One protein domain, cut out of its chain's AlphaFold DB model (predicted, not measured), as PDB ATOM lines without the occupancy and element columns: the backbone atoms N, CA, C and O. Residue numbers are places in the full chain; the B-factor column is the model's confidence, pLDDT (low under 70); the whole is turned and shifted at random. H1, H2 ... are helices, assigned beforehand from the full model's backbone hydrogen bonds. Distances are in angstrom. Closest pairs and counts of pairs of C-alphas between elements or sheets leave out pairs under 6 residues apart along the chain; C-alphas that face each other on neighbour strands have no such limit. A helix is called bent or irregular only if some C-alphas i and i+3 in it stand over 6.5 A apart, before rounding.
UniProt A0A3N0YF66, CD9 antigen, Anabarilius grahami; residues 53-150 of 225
ATOM      1  N   SER A  53     134.893 102.615  96.975       63.38
ATOM      2  CA  SER A  53     133.939 102.315  98.044       63.38
ATOM      3  C   SER A  53     132.597 101.865  97.453       63.38
ATOM      4  O   SER A  53     132.096 102.478  96.509       63.38
ATOM      5  N   ALA A  54     131.983 100.823  98.029       63.91
ATOM      6  CA  ALA A  54     130.682 100.294  97.593       63.91
ATOM      7  C   ALA A  54     129.603 101.390  97.487       63.91
ATOM      8  O   ALA A  54     128.754 101.374  96.603       63.91
ATOM      9  N   LEU A  55     129.694 102.397  98.354       66.56
ATOM     10  CA  LEU A  55     128.798 103.544  98.388       66.56
ATOM     11  C   LEU A  55     128.902 104.453  97.151       66.56
ATOM     12  O   LEU A  55     127.893 104.991  96.711       66.56
ATOM     13  N   GLY A  56     130.109 104.621  96.597       72.06
ATOM     14  CA  GLY A  56     130.333 105.443  95.405       72.06
ATOM     15  C   GLY A  56     129.798 104.789  94.133       72.06
ATOM     16  O   GLY A  56     129.307 105.478  93.249       72.06
ATOM     17  N   VAL A  57     129.835 103.456  94.063       73.25
ATOM     18  CA  VAL A  57     129.279 102.709  92.924       73.25
ATOM     19  C   VAL A  57     127.748 102.777  92.926       73.25
ATOM     20  O   VAL A  57     127.141 102.988  91.882       73.25
ATOM     21  N   LEU A  58     127.116 102.667  94.101       72.25
ATOM     22  CA  LEU A  58     125.657 102.767  94.231       72.25
ATOM     23  C   LEU A  58     125.119 104.153  93.857       72.25
ATOM     24  O   LEU A  58     124.047 104.265  93.265       72.25
ATOM     25  N   SER A  59     125.844 105.210  94.214       78.56
ATOM     26  CA  SER A  59     125.400 106.579  93.974       78.56
ATOM     27  C   SER A  59     125.567 106.999  92.504       78.56
ATOM     28  O   SER A  59     124.678 107.652  91.957       78.56
ATOM     29  N   GLU A  60     126.641 106.559  91.841       78.12
ATOM     30  CA  GLU A  60     126.853 106.723  90.393       78.12
ATOM     31  C   GLU A  60     125.773 105.990  89.583       78.12
ATOM     32  O   GLU A  60     125.185 106.545  88.652       78.12
ATOM     33  N   GLU A  61     125.441 104.768  89.986       76.81
ATOM     34  CA  GLU A  61     124.423 103.971  89.313       76.81
ATOM     35  C   GLU A  61     123.016 104.566  89.460       76.81
ATOM     36  O   GLU A  61     122.253 104.628  88.492       76.81
ATOM     37  N   LEU A  62     122.668 105.079  90.645       81.00
ATOM     38  CA  LEU A  62     121.384 105.749  90.843       81.00
ATOM     39  C   LEU A  62     121.277 107.041  90.017       81.00
ATOM     40  O   LEU A  62     120.210 107.337  89.475       81.00
ATOM     41  N   ALA A  63     122.376 107.788  89.877       84.25
ATOM     42  CA  ALA A  63     122.431 108.962  89.008       84.25
ATOM     43  C   ALA A  63     122.230 108.587  87.524       84.25
ATOM     44  O   ALA A  63     121.464 109.251  86.818       84.25
ATOM     45  N   ASN A  64     122.837 107.488  87.063       82.31
ATOM     46  CA  ASN A  64     122.650 106.961  85.706       82.31
ATOM     47  C   ASN A  64     121.211 106.496  85.450       82.31
ATOM     48  O   ASN A  64     120.633 106.764  84.389       82.31
ATOM     49  N   PHE A  65     120.600 105.834  86.432       83.38
ATOM     50  CA  PHE A  65     119.205 105.419  86.365       83.38
ATOM     51  C   PHE A  65     118.258 106.621  86.264       83.38
ATOM     52  O   PHE A  65     117.402 106.660  85.375       83.38
ATOM     53  N   TYR A  66     118.455 107.636  87.113       84.12
ATOM     54  CA  TYR A  66     117.711 108.896  87.058       84.12
ATOM     55  C   TYR A  66     117.818 109.549  85.670       84.12
ATOM     56  O   TYR A  66     116.796 109.878  85.062       84.12
ATOM     57  N   GLY A  67     119.035 109.659  85.123       86.12
ATOM     58  CA  GLY A  67     119.270 110.211  83.785       86.12
ATOM     59  C   GLY A  67     118.571 109.419  82.674       86.12
ATOM     60  O   GLY A  67     117.998 110.005  81.755       86.12
ATOM     61  N   THR A  68     118.541 108.090  82.790       83.00
ATOM     62  CA  THR A  68     117.856 107.207  81.834       83.00
ATOM     63  C   THR A  68     116.344 107.429  81.841       83.00
ATOM     64  O   THR A  68     115.739 107.571  80.776       83.00
ATOM     65  N   ILE A  69     115.719 107.500  83.022       83.62
ATOM     66  CA  ILE A  69     114.278 107.774  83.142       83.62
ATOM     67  C   ILE A  69     113.953 109.164  82.602       83.62
ATOM     68  O   ILE A  69     112.997 109.317  81.843       83.62
ATOM     69  N   TYR A  70     114.762 110.160  82.961       83.62
ATOM     70  CA  TYR A  70     114.595 111.533  82.503       83.62
ATOM     71  C   TYR A  70     114.644 111.625  80.969       83.62
ATOM     72  O   TYR A  70     113.746 112.198  80.350       83.62
ATOM     73  N   ALA A  71     115.629 110.979  80.334       86.12
ATOM     74  CA  ALA A  71     115.746 110.930  78.877       86.12
ATOM     75  C   ALA A  71     114.548 110.226  78.215       86.12
ATOM     76  O   ALA A  71     114.010 110.709  77.216       86.12
ATOM     77  N   GLN A  72     114.083 109.107  78.782       83.56
ATOM     78  CA  GLN A  72     112.905 108.413  78.258       83.56
ATOM     79  C   GLN A  72     111.623 109.233  78.416       83.56
ATOM     80  O   GLN A  72     110.777 109.204  77.519       83.56
ATOM     81  N   TYR A  73     111.489 109.981  79.513       81.69
ATOM     82  CA  TYR A  73     110.343 110.845  79.766       81.69
ATOM     83  C   TYR A  73     110.256 111.979  78.742       81.69
ATOM     84  O   TYR A  73     109.181 112.215  78.190       81.69
ATOM     85  N   LEU A  74     111.384 112.616  78.413       83.94
ATOM     86  CA  LEU A  74     111.431 113.651  77.377       83.94
ATOM     87  C   LEU A  74     111.025 113.122  75.994       83.94
ATOM     88  O   LEU A  74     110.369 113.835  75.239       83.94
ATOM     89  N   ASN A  75     111.383 111.874  75.677       82.62
ATOM     90  CA  ASN A  75     111.105 111.275  74.371       82.62
ATOM     91  C   ASN A  75     109.695 110.665  74.256       82.62
ATOM     92  O   ASN A  75     109.059 110.754  73.211       82.62
ATOM     93  N   THR A  76     109.202 110.028  75.322       78.19
ATOM     94  CA  THR A  76     107.969 109.214  75.290       78.19
ATOM     95  C   THR A  76     106.784 109.895  75.978       78.19
ATOM     96  O   THR A  76     105.643 109.525  75.715       78.19
ATOM     97  N   ARG A  77     107.031 110.856  76.886       73.25
ATOM     98  CA  ARG A  77     106.029 111.482  77.774       73.25
ATOM     99  C   ARG A  77     105.072 110.488  78.437       73.25
ATOM    100  O   ARG A  77     103.879 110.748  78.585       73.25
ATOM    101  N   SER A  78     105.587 109.330  78.843       72.56
ATOM    102  CA  SER A  78     104.741 108.319  79.473       72.56
ATOM    103  C   SER A  78     104.353 108.741  80.903       72.56
ATOM    104  O   SER A  78     105.197 109.255  81.647       72.56
ATOM    105  N   PRO A  79     103.098 108.510  81.328       71.44
ATOM    106  CA  PRO A  79     102.642 108.862  82.675       71.44
ATOM    107  C   PRO A  79     103.370 108.069  83.772       71.44
ATOM    108  O   PRO A  79     103.587 108.596  84.860       71.44
ATOM    109  N   GLY A  80     103.820 106.841  83.483       70.31
ATOM    110  CA  GLY A  80     104.575 106.018  84.435       70.31
ATOM    111  C   GLY A  80     105.936 106.617  84.805       70.31
ATOM    112  O   GLY A  80     106.272 106.701  85.983       70.31
ATOM    113  N   GLN A  81     106.693 107.116  83.820       77.12
ATOM    114  CA  GLN A  81     107.985 107.776  84.067       77.12
ATOM    115  C   GLN A  81     107.809 109.115  84.797       77.12
ATOM    116  O   GLN A  81     108.635 109.466  85.638       77.12
ATOM    117  N   ALA A  82     106.709 109.829  84.526       80.00
ATOM    118  CA  ALA A  82     106.377 111.085  85.197       80.00
ATOM    119  C   ALA A  82     106.180 110.897  86.709       80.00
ATOM    120  O   ALA A  82     106.691 111.682  87.507       80.00
ATOM    121  N   MET A  83     105.459 109.839  87.105       76.00
ATOM    122  CA  MET A  83     105.224 109.514  88.515       76.00
ATOM    123  C   MET A  83     106.526 109.179  89.236       76.00
ATOM    124  O   MET A  83     106.779 109.703  90.320       76.00
ATOM    125  N   THR A  84     107.376 108.353  88.622       80.12
ATOM    126  CA  THR A  84     108.693 108.024  89.175       80.12
ATOM    127  C   THR A  84     109.527 109.286  89.366       80.12
ATOM    128  O   THR A  84     110.036 109.522  90.458       80.12
ATOM    129  N   LEU A  85     109.607 110.141  88.347       84.38
ATOM    130  CA  LEU A  85     110.392 111.368  88.396       84.38
ATOM    131  C   LEU A  85     109.896 112.340  89.483       84.38
ATOM    132  O   LEU A  85     110.707 112.916  90.206       84.38
ATOM    133  N   LYS A  86     108.574 112.441  89.671       86.25
ATOM    134  CA  LYS A  86     107.959 113.236  90.743       86.25
ATOM    135  C   LYS A  86     108.345 112.754  92.140       86.25
ATOM    136  O   LYS A  86     108.605 113.573  93.019       86.25
ATOM    137  N   ILE A  87     108.418 111.440  92.340       84.25
ATOM    138  CA  ILE A  87     108.881 110.858  93.606       84.25
ATOM    139  C   ILE A  87     110.345 111.231  93.845       84.25
ATOM    140  O   ILE A  87     110.660 111.741  94.915       84.25
ATOM    141  N   PHE A  88     111.221 111.058  92.849       86.81
ATOM    142  CA  PHE A  88     112.636 111.427  92.973       86.81
ATOM    143  C   PHE A  88     112.812 112.898  93.363       86.81
ATOM    144  O   PHE A  88     113.523 113.200  94.317       86.81
ATOM    145  N   HIS A  89     112.123 113.803  92.670       87.94
ATOM    146  CA  HIS A  89     112.220 115.232  92.939       87.94
ATOM    147  C   HIS A  89     111.711 115.618  94.336       87.94
ATOM    148  O   HIS A  89     112.328 116.443  95.000       87.94
ATOM    149  N   ASN A  90     110.622 115.002  94.808       86.44
ATOM    150  CA  ASN A  90     110.065 115.267  96.138       86.44
ATOM    151  C   ASN A  90     110.895 114.642  97.272       86.44
ATOM    152  O   ASN A  90     110.986 115.204  98.357       86.44
ATOM    153  N   THR A  91     111.498 113.473  97.040       86.00
ATOM    154  CA  THR A  91     112.319 112.775  98.040       86.00
ATOM    155  C   THR A  91     113.688 113.423  98.218       86.00
ATOM    156  O   THR A  91     114.170 113.514  99.344       86.00
ATOM    157  N   PHE A  92     114.317 113.859  97.126       86.38
ATOM    158  CA  PHE A  92     115.653 114.461  97.158       86.38
ATOM    159  C   PHE A  92     115.631 115.992  97.171       86.38
ATOM    160  O   PHE A  92     116.697 116.593  97.242       86.38
ATOM    161  N   ASP A  93     114.447 116.608  97.112       88.00
ATOM    162  CA  ASP A  93     114.260 118.061  97.035       88.00
ATOM    163  C   ASP A  93     115.170 118.675  95.951       88.00
ATOM    164  O   ASP A  93     116.036 119.517  96.190       88.00
ATOM    165  N   CYS A  94     115.038 118.142  94.736       88.50
ATOM    166  CA  CYS A  94     115.845 118.480  93.565       88.50
ATOM    167  C   CYS A  94     114.965 118.472  92.310       88.50
ATOM    168  O   CYS A  94     113.893 117.868  92.299       88.50
ATOM    169  N   CYS A  95     115.388 119.127  91.231       88.62
ATOM    170  CA  CYS A  95     114.609 119.177  89.992       88.62
ATOM    171  C   CYS A  95     115.559 119.164  88.795       88.62
ATOM    172  O   CYS A  95     116.392 120.049  88.645       88.62
ATOM    173  N   GLY A  96     115.416 118.155  87.935       85.25
ATOM    174  CA  GLY A  96     116.165 118.066  86.685       85.25
ATOM    175  C   GLY A  96     117.650 117.707  86.823       85.25
ATOM    176  O   GLY A  96     118.202 117.485  87.904       85.25
ATOM    177  N   VAL A  97     118.298 117.624  85.660       79.19
ATOM    178  CA  VAL A  97     119.728 117.312  85.516       79.19
ATOM    179  C   VAL A  97     120.589 118.578  85.338       79.19
ATOM    180  O   VAL A  97     121.810 118.473  85.293       79.19
ATOM    181  N   GLY A  98     119.965 119.764  85.284       69.31
ATOM    182  CA  GLY A  98     120.594 121.046  84.969       69.31
ATOM    183  C   GLY A  98     120.432 121.424  83.492       69.31
ATOM    184  O   GLY A  98     120.958 120.744  82.610       69.31
ATOM    185  N   GLY A  99     119.731 122.527  83.202       63.41
ATOM    186  CA  GLY A  99     119.722 123.177  81.882       63.41
ATOM    187  C   GLY A  99     118.363 123.726  81.420       63.41
ATOM    188  O   GLY A  99     117.334 123.557  82.061       63.41
ATOM    189  N   PHE A 100     118.329 124.355  80.238       56.72
ATOM    190  CA  PHE A 100     117.136 125.043  79.702       56.72
ATOM    191  C   PHE A 100     115.919 124.139  79.393       56.72
ATOM    192  O   PHE A 100     114.829 124.654  79.142       56.72
ATOM    193  N   MET A 101     116.063 122.808  79.418       61.19
ATOM    194  CA  MET A 101     114.972 121.860  79.118       61.19
ATOM    195  C   MET A 101     114.094 121.505  80.332       61.19
ATOM    196  O   MET A 101     113.101 120.790  80.186       61.19
ATOM    197  N   GLU A 102     114.384 122.048  81.517       65.81
ATOM    198  CA  GLU A 102     113.587 121.849  82.740       65.81
ATOM    199  C   GLU A 102     112.142 122.358  82.616       65.81
ATOM    200  O   GLU A 102     111.252 121.854  83.301       65.81
ATOM    201  N   VAL A 103     111.870 123.278  81.678       66.06
ATOM    202  CA  VAL A 103     110.523 123.808  81.392       66.06
ATOM    203  C   VAL A 103     109.528 122.703  81.019       66.06
ATOM    204  O   VAL A 103     108.364 122.780  81.401       66.06
ATOM    205  N   PHE A 104     109.978 121.641  80.346       65.62
ATOM    206  CA  PHE A 104     109.118 120.524  79.937       65.62
ATOM    207  C   PHE A 104     108.760 119.559  81.069       65.62
ATOM    208  O   PHE A 104     107.870 118.728  80.907       65.62
ATOM    209  N   VAL A 105     109.455 119.656  82.202       74.00
ATOM    210  CA  VAL A 105     109.387 118.689  83.303       74.00
ATOM    211  C   VAL A 105     108.822 119.329  84.578       74.00
ATOM    212  O   VAL A 105     108.621 118.647  85.582       74.00
ATOM    213  N   ARG A 106     108.478 120.626  84.534       72.12
ATOM    214  CA  ARG A 106     108.000 121.415  85.685       72.12
ATOM    215  C   ARG A 106     106.799 120.811  86.404       72.12
ATOM    216  O   ARG A 106     106.725 120.940  87.619       72.12
ATOM    217  N   GLU A 107     105.935 120.104  85.683       73.62
ATOM    218  CA  GLU A 107     104.770 119.386  86.228       73.62
ATOM    219  C   GLU A 107     105.147 118.254  87.208       73.62
ATOM    220  O   GLU A 107     104.333 117.803  88.014       73.62
ATOM    221  N   THR A 108     106.391 117.773  87.144       78.81
ATOM    222  CA  THR A 108     106.918 116.712  88.016       78.81
ATOM    223  C   THR A 108     107.827 117.240  89.127       78.81
ATOM    224  O   THR A 108     108.331 116.442  89.911       78.81
ATOM    225  N   CYS A 109     108.080 118.548  89.208       83.62
ATOM    226  CA  CYS A 109     108.923 119.117  90.262       83.62
ATOM    227  C   CYS A 109     108.098 119.474  91.510       83.62
ATOM    228  O   CYS A 109     106.885 119.676  91.399       83.62
ATOM    229  N   PRO A 110     108.725 119.507  92.700       81.94
ATOM    230  CA  PRO A 110     108.046 119.825  93.949       81.94
ATOM    231  C   PRO A 110     107.386 121.205  93.894       81.94
ATOM    232  O   PRO A 110     107.894 122.141  93.266       81.94
ATOM    233  N   GLU A 111     106.241 121.322  94.562       76.38
ATOM    234  CA  GLU A 111     105.492 122.571  94.658       76.38
ATOM    235  C   GLU A 111     106.239 123.555  95.569       76.38
ATOM    236  O   GLU A 111     106.452 123.318  96.756       76.38
ATOM    237  N   GLY A 112     106.643 124.691  95.008       67.31
ATOM    238  CA  GLY A 112     107.295 125.779  95.726       67.31
ATOM    239  C   GLY A 112     107.106 127.091  94.975       67.31
ATOM    240  O   GLY A 112     106.638 127.099  93.837       67.31
ATOM    241  N   ASN A 113     107.468 128.223  95.591       73.69
ATOM    242  CA  ASN A 113     107.438 129.517  94.901       73.69
ATOM    243  C   ASN A 113     108.146 129.370  93.546       73.69
ATOM    244  O   ASN A 113     109.251 128.840  93.505       73.69
ATOM    245  N   PHE A 114     107.540 129.837  92.453       65.69
ATOM    246  CA  PHE A 114     108.051 129.664  91.082       65.69
ATOM    247  C   PHE A 114     109.551 130.001  90.938       65.69
ATOM    248  O   PHE A 114     110.254 129.366  90.159       65.69
ATOM    249  N   LEU A 115     110.057 130.944  91.744       65.50
ATOM    250  CA  LEU A 115     111.474 131.322  91.833       65.50
ATOM    251  C   LEU A 115     112.382 130.256  92.483       65.50
ATOM    252  O   LEU A 115     113.534 130.128  92.086       65.50
ATOM    253  N   LYS A 116     111.882 129.465  93.442       65.56
ATOM    254  CA  LYS A 116     112.584 128.297  94.006       65.56
ATOM    255  C   LYS A 116     112.636 127.139  93.013       65.56
ATOM    256  O   LYS A 116     113.645 126.454  92.944       65.56
ATOM    257  N   GLN A 117     111.589 126.970  92.203       64.31
ATOM    258  CA  GLN A 117     111.516 125.881  91.227       64.31
ATOM    259  C   GLN A 117     112.565 126.000  90.104       64.31
ATOM    260  O   GLN A 117     113.020 124.985  89.596       64.31
ATOM    261  N   LEU A 118     112.966 127.227  89.742       68.25
ATOM    262  CA  LEU A 118     114.067 127.490  88.798       68.25
ATOM    263  C   LEU A 118     115.462 127.491  89.448       68.25
ATOM    264  O   LEU A 118     116.456 127.604  88.740       68.25
ATOM    265  N   SER A 119     115.545 127.416  90.778       70.69
ATOM    266  CA  SER A 119     116.804 127.508  91.529       70.69
ATOM    267  C   SER A 119     117.156 126.201  92.245       70.69
ATOM    268  O   SER A 119     118.016 126.205  93.129       70.69
ATOM    269  N   PHE A 120     116.484 125.096  91.906       75.44
ATOM    270  CA  PHE A 120     116.790 123.796  92.490       75.44
ATOM    271  C   PHE A 120     118.157 123.285  92.014       75.44
ATOM    272  O   PHE A 120     118.498 123.448  90.842       75.44
ATOM    273  N   PRO A 121     118.943 122.647  92.898       82.69
ATOM    274  CA  PRO A 121     120.132 121.916  92.489       82.69
ATOM    275  C   PRO A 121     119.793 120.747  91.555       82.69
ATOM    276  O   PRO A 121     118.713 120.152  91.620       82.69
ATOM    277  N   SER A 122     120.775 120.373  90.734       86.75
ATOM    278  CA  SER A 122     120.723 119.181  89.893       86.75
ATOM    279  C   SER A 122     120.638 117.915  90.752       86.75
ATOM    280  O   SER A 122     121.512 117.659  91.587       86.75
ATOM    281  N   CYS A 123     119.629 117.081  90.496       88.19
ATOM    282  CA  CYS A 123     119.404 115.820  91.201       88.19
ATOM    283  C   CYS A 123     120.599 114.858  91.279       88.19
ATOM    284  O   CYS A 123     120.810 114.311  92.363       88.19
ATOM    285  N   PRO A 124     121.410 114.633  90.223       86.19
ATOM    286  CA  PRO A 124     122.544 113.712  90.328       86.19
ATOM    287  C   PRO A 124     123.534 114.109  91.431       86.19
ATOM    288  O   PRO A 124     124.053 113.240  92.121       86.19
ATOM    289  N   SER A 125     123.746 115.405  91.663       86.88
ATOM    290  CA  SER A 125     124.651 115.895  92.710       86.88
ATOM    291  C   SER A 125     124.084 115.652  94.111       86.88
ATOM    292  O   SER A 125     124.780 115.140  94.983       86.88
ATOM    293  N   VAL A 126     122.796 115.955  94.308       90.25
ATOM    294  CA  VAL A 126     122.117 115.774  95.602       90.25
ATOM    295  C   VAL A 126     122.027 114.299  95.982       90.25
ATOM    296  O   VAL A 126     122.194 113.947  97.148       90.25
ATOM    297  N   ILE A 127     121.819 113.424  94.996       86.06
ATOM    298  CA  ILE A 127     121.845 111.975  95.194       86.06
ATOM    299  C   ILE A 127     123.204 111.555  95.775       86.06
ATOM    300  O   ILE A 127     123.245 110.908  96.819       86.06
ATOM    301  N   LEU A 128     124.319 111.966  95.165       84.06
ATOM    302  CA  LEU A 128     125.662 111.613  95.647       84.06
ATOM    303  C   LEU A 128     125.894 112.070  97.101       84.06
ATOM    304  O   LEU A 128     126.400 111.294  97.919       84.06
ATOM    305  N   ASP A 129     125.486 113.295  97.432       85.25
ATOM    306  CA  ASP A 129     125.663 113.872  98.768       85.25
ATOM    307  C   ASP A 129     124.783 113.196  99.829       85.25
ATOM    308  O   ASP A 129     125.261 112.889 100.925       85.25
ATOM    309  N   MET A 130     123.528 112.877  99.495       81.38
ATOM    310  CA  MET A 130     122.617 112.150 100.383       81.38
ATOM    311  C   MET A 130     123.159 110.765 100.720       81.38
ATOM    312  O   MET A 130     123.216 110.394 101.889       81.38
ATOM    313  N   PHE A 131     123.641 110.006  99.733       77.88
ATOM    314  CA  PHE A 131     124.208 108.684 100.009       77.88
ATOM    315  C   PHE A 131     125.472 108.770 100.859       77.88
ATOM    316  O   PHE A 131     125.633 107.966 101.774       77.88
ATOM    317  N   LYS A 132     126.328 109.772 100.633       78.44
ATOM    318  CA  LYS A 132     127.530 109.994 101.446       78.44
ATOM    319  C   LYS A 132     127.189 110.345 102.898       78.44
ATOM    320  O   LYS A 132     127.830 109.823 103.810       78.44
ATOM    321  N   SER A 133     126.180 111.189 103.116       86.12
ATOM    322  CA  SER A 133     125.744 111.611 104.453       86.12
ATOM    323  C   SER A 133     124.913 110.547 105.181       86.12
ATOM    324  O   SER A 133     124.966 110.453 106.406       86.12
ATOM    325  N   SER A 134     124.146 109.737 104.450       76.69
ATOM    326  CA  SER A 134     123.214 108.734 104.988       76.69
ATOM    327  C   SER A 134     123.750 107.301 104.922       76.69
ATOM    328  O   SER A 134     123.054 106.366 105.320       76.69
ATOM    329  N   ALA A 135     124.998 107.112 104.489       72.56
ATOM    330  CA  ALA A 135     125.708 105.832 104.466       72.56
ATOM    331  C   ALA A 135     125.510 104.963 105.728       72.56
ATOM    332  O   ALA A 135     125.171 103.785 105.581       72.56
ATOM    333  N   PRO A 136     125.665 105.491 106.963       73.81
ATOM    334  CA  PRO A 136     125.484 104.685 108.171       73.81
ATOM    335  C   PRO A 136     124.035 104.235 108.398       73.81
ATOM    336  O   PRO A 136     123.829 103.180 108.988       73.81
ATOM    337  N   LEU A 137     123.030 104.976 107.914       74.06
ATOM    338  CA  LEU A 137     121.621 104.570 108.014       74.06
ATOM    339  C   LEU A 137     121.322 103.392 107.086       74.06
ATOM    340  O   LEU A 137     120.659 102.439 107.486       74.06
ATOM    341  N   VAL A 138     121.857 103.437 105.864       67.56
ATOM    342  CA  VAL A 138     121.700 102.362 104.876       67.56
ATOM    343  C   VAL A 138     122.418 101.098 105.351       67.56
ATOM    344  O   VAL A 138     121.816 100.028 105.399       67.56
ATOM    345  N   LEU A 139     123.675 101.222 105.787       69.38
ATOM    346  CA  LEU A 139     124.423 100.114 106.390       69.38
ATOM    347  C   LEU A 139     123.724  99.579 107.649       69.38
ATOM    348  O   LEU A 139     123.635  98.367 107.830       69.38
ATOM    349  N   GLY A 140     123.170 100.464 108.480       75.25
ATOM    350  CA  GLY A 140     122.395 100.108 109.665       75.25
ATOM    351  C   GLY A 140     121.129  99.314 109.344       75.25
ATOM    352  O   GLY A 140     120.845  98.337 110.030       75.25
ATOM    353  N   TRP A 141     120.405  99.657 108.274       77.31
ATOM    354  CA  TRP A 141     119.252  98.877 107.809       77.31
ATOM    355  C   TRP A 141     119.666  97.454 107.427       77.31
ATOM    356  O   TRP A 141     119.034  96.484 107.858       77.31
ATOM    357  N   PHE A 142     120.731  97.308 106.630       68.44
ATOM    358  CA  PHE A 142     121.208  95.996 106.188       68.44
ATOM    359  C   PHE A 142     121.707  95.141 107.356       68.44
ATOM    360  O   PHE A 142     121.333  93.971 107.461       68.44
ATOM    361  N   LEU A 143     122.480  95.727 108.273       77.88
ATOM    362  CA  LEU A 143     122.978  95.033 109.461       77.88
ATOM    363  C   LEU A 143     121.862  94.710 110.461       77.88
ATOM    364  O   LEU A 143     121.870  93.628 111.035       77.88
ATOM    365  N   GLY A 144     120.877  95.592 110.640       79.50
ATOM    366  CA  GLY A 144     119.715  95.342 111.498       79.50
ATOM    367  C   GLY A 144     118.845  94.205 110.964       79.50
ATOM    368  O   GLY A 144     118.464  93.306 111.708       79.50
ATOM    369  N   THR A 145     118.624  94.182 109.648       70.12
ATOM    370  CA  THR A 145     117.907  93.101 108.960       70.12
ATOM    371  C   THR A 145     118.649  91.762 109.092       70.12
ATOM    372  O   THR A 145     118.034  90.739 109.386       70.12
ATOM    373  N   ALA A 146     119.978  91.760 108.943       70.19
ATOM    374  CA  ALA A 146     120.814  90.582 109.184       70.19
ATOM    375  C   ALA A 146     120.829  90.152 110.662       70.19
ATOM    376  O   ALA A 146     120.775  88.964 110.957       70.19
ATOM    377  N   GLY A 147     120.838  91.093 111.607       80.19
ATOM    378  CA  GLY A 147     120.757  90.794 113.038       80.19
ATOM    379  C   GLY A 147     119.433  90.131 113.429       80.19
ATOM    380  O   GLY A 147     119.415  89.220 114.257       80.19
ATOM    381  N   ILE A 148     118.336  90.525 112.774       72.75
ATOM    382  CA  ILE A 148     117.019  89.903 112.949       72.75
ATOM    383  C   ILE A 148     117.016  88.448 112.446       72.75
ATOM    384  O   ILE A 148     116.412  87.605 113.098       72.75
ATOM    385  N   MET A 149     117.741  88.112 111.366       64.56
ATOM    386  CA  MET A 149     117.913  86.708 110.922       64.56
ATOM    387  C   MET A 149     118.542  85.816 111.973       64.56
ATOM    388  O   MET A 149     118.230  84.632 112.057       64.56
ATOM    389  N   VAL A 150     119.504  86.375 112.700       74.25
ATOM    390  CA  VAL A 150     120.361  85.626 113.618       74.25
ATOM    391  C   VAL A 150     119.710  85.501 115.000       74.25
ATOM    392  O   VAL A 150     120.106  84.651 115.792       74.25
TER     393      VAL A 150
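AT A GLANCE: This is residues 53 to 150 of the 225 residues of the protein "CD9 antigen" of Anabarilius grahami (UniProt A0A3N0YF66). Two helices lie side by side, the long H1 and the arm H5a, while H2 folds back from the end of H1 as a helical hairpin opened into a V and reaches H5a with its last residues. Beyond this three-helix core, a loop-rich part with the short H3 and H4 makes one end of the model, and at the other end residues 140 to 150 of H5b stick out as a free arm. The printed part has 98 residues, with five named helices in the order H1, H2, H3, H4, H5 and no named strand: all helix. It is only just loose, close to compact, with a radius of gyration of the C-alphas of 15.5 A, and elongated, spanning 50 by 27 by 23 A.

HOW THE PARTS SIT: Look first at H5, residues 123 to 150, assigned as one helix by its hydrogen bonds but bent: C-alphas 133 and 136 are 7.9 A apart. Its arms, H5a of residues 123 to 133 and H5b of residues 136 to 150, stand at a steep tilt of 59 degrees. H5a touches H1, residues 54 to 76, opposite ways at a shallow tilt of 22 degrees; their closest C-alphas, of Ala 63 and Pro 124, are 4.9 A apart. H2, residues 79 to 92, touches H5a with residues 89 to 92 alone, the same way at a steep tilt of 45 degrees; the closest C-alphas, Phe 92 and Val 126, are 6.8 A apart. In the hairpin of H1 and H2, residues 66 to 73 touch residues 81 to 85, opposite ways at a steep tilt of 40 degrees; the closest C-alphas, Tyr 73 and Gln 81, are 5.8 A apart. The packing of the helices is only just mostly crossed, with 1 of these 3 pairs at a shallow tilt. H3, residues 100 to 104, is close to H1 but not clearly touching: the C-alphas of Leu 74 and Phe 104 are 7.7 A apart. H4, residues 114 to 117, is apart from H1 and H2, and H5b is apart from both too. Every O i to N i+4 pair is within hydrogen-bond range in H1, H2, H5a and H5b; in H3 it is 0 of 1, with 1 of 2 O i to N i+3 pairs, and H4 is too short for such a pair.

IN THESE COORDINATES: Find C-alpha 54 at (130.682, 100.294, 97.593); from there H1 runs 33.1 A to C-alpha 76. H2 covers 20.3 A, H3 9.2 A and H4 5.1 A. H3 is irregular, but only just: C-alphas 100 and 103 are 6.9 A apart. Start H5a at C-alpha 123, (119.404, 115.820, 91.201), and follow it for 15.3 A; H5b then covers 20.5 A and ends at C-alpha 150, (120.361, 85.626, 113.618).

THE WHOLE: The two C-alphas farthest apart are those of Phe 100 and Val 150, at 52.1 A. The printed part has no cut, and no link is long. The mean pLDDT of the printed part is 77.2; look for values under 70 at residues 98 to 104 and 114 to 118, among others.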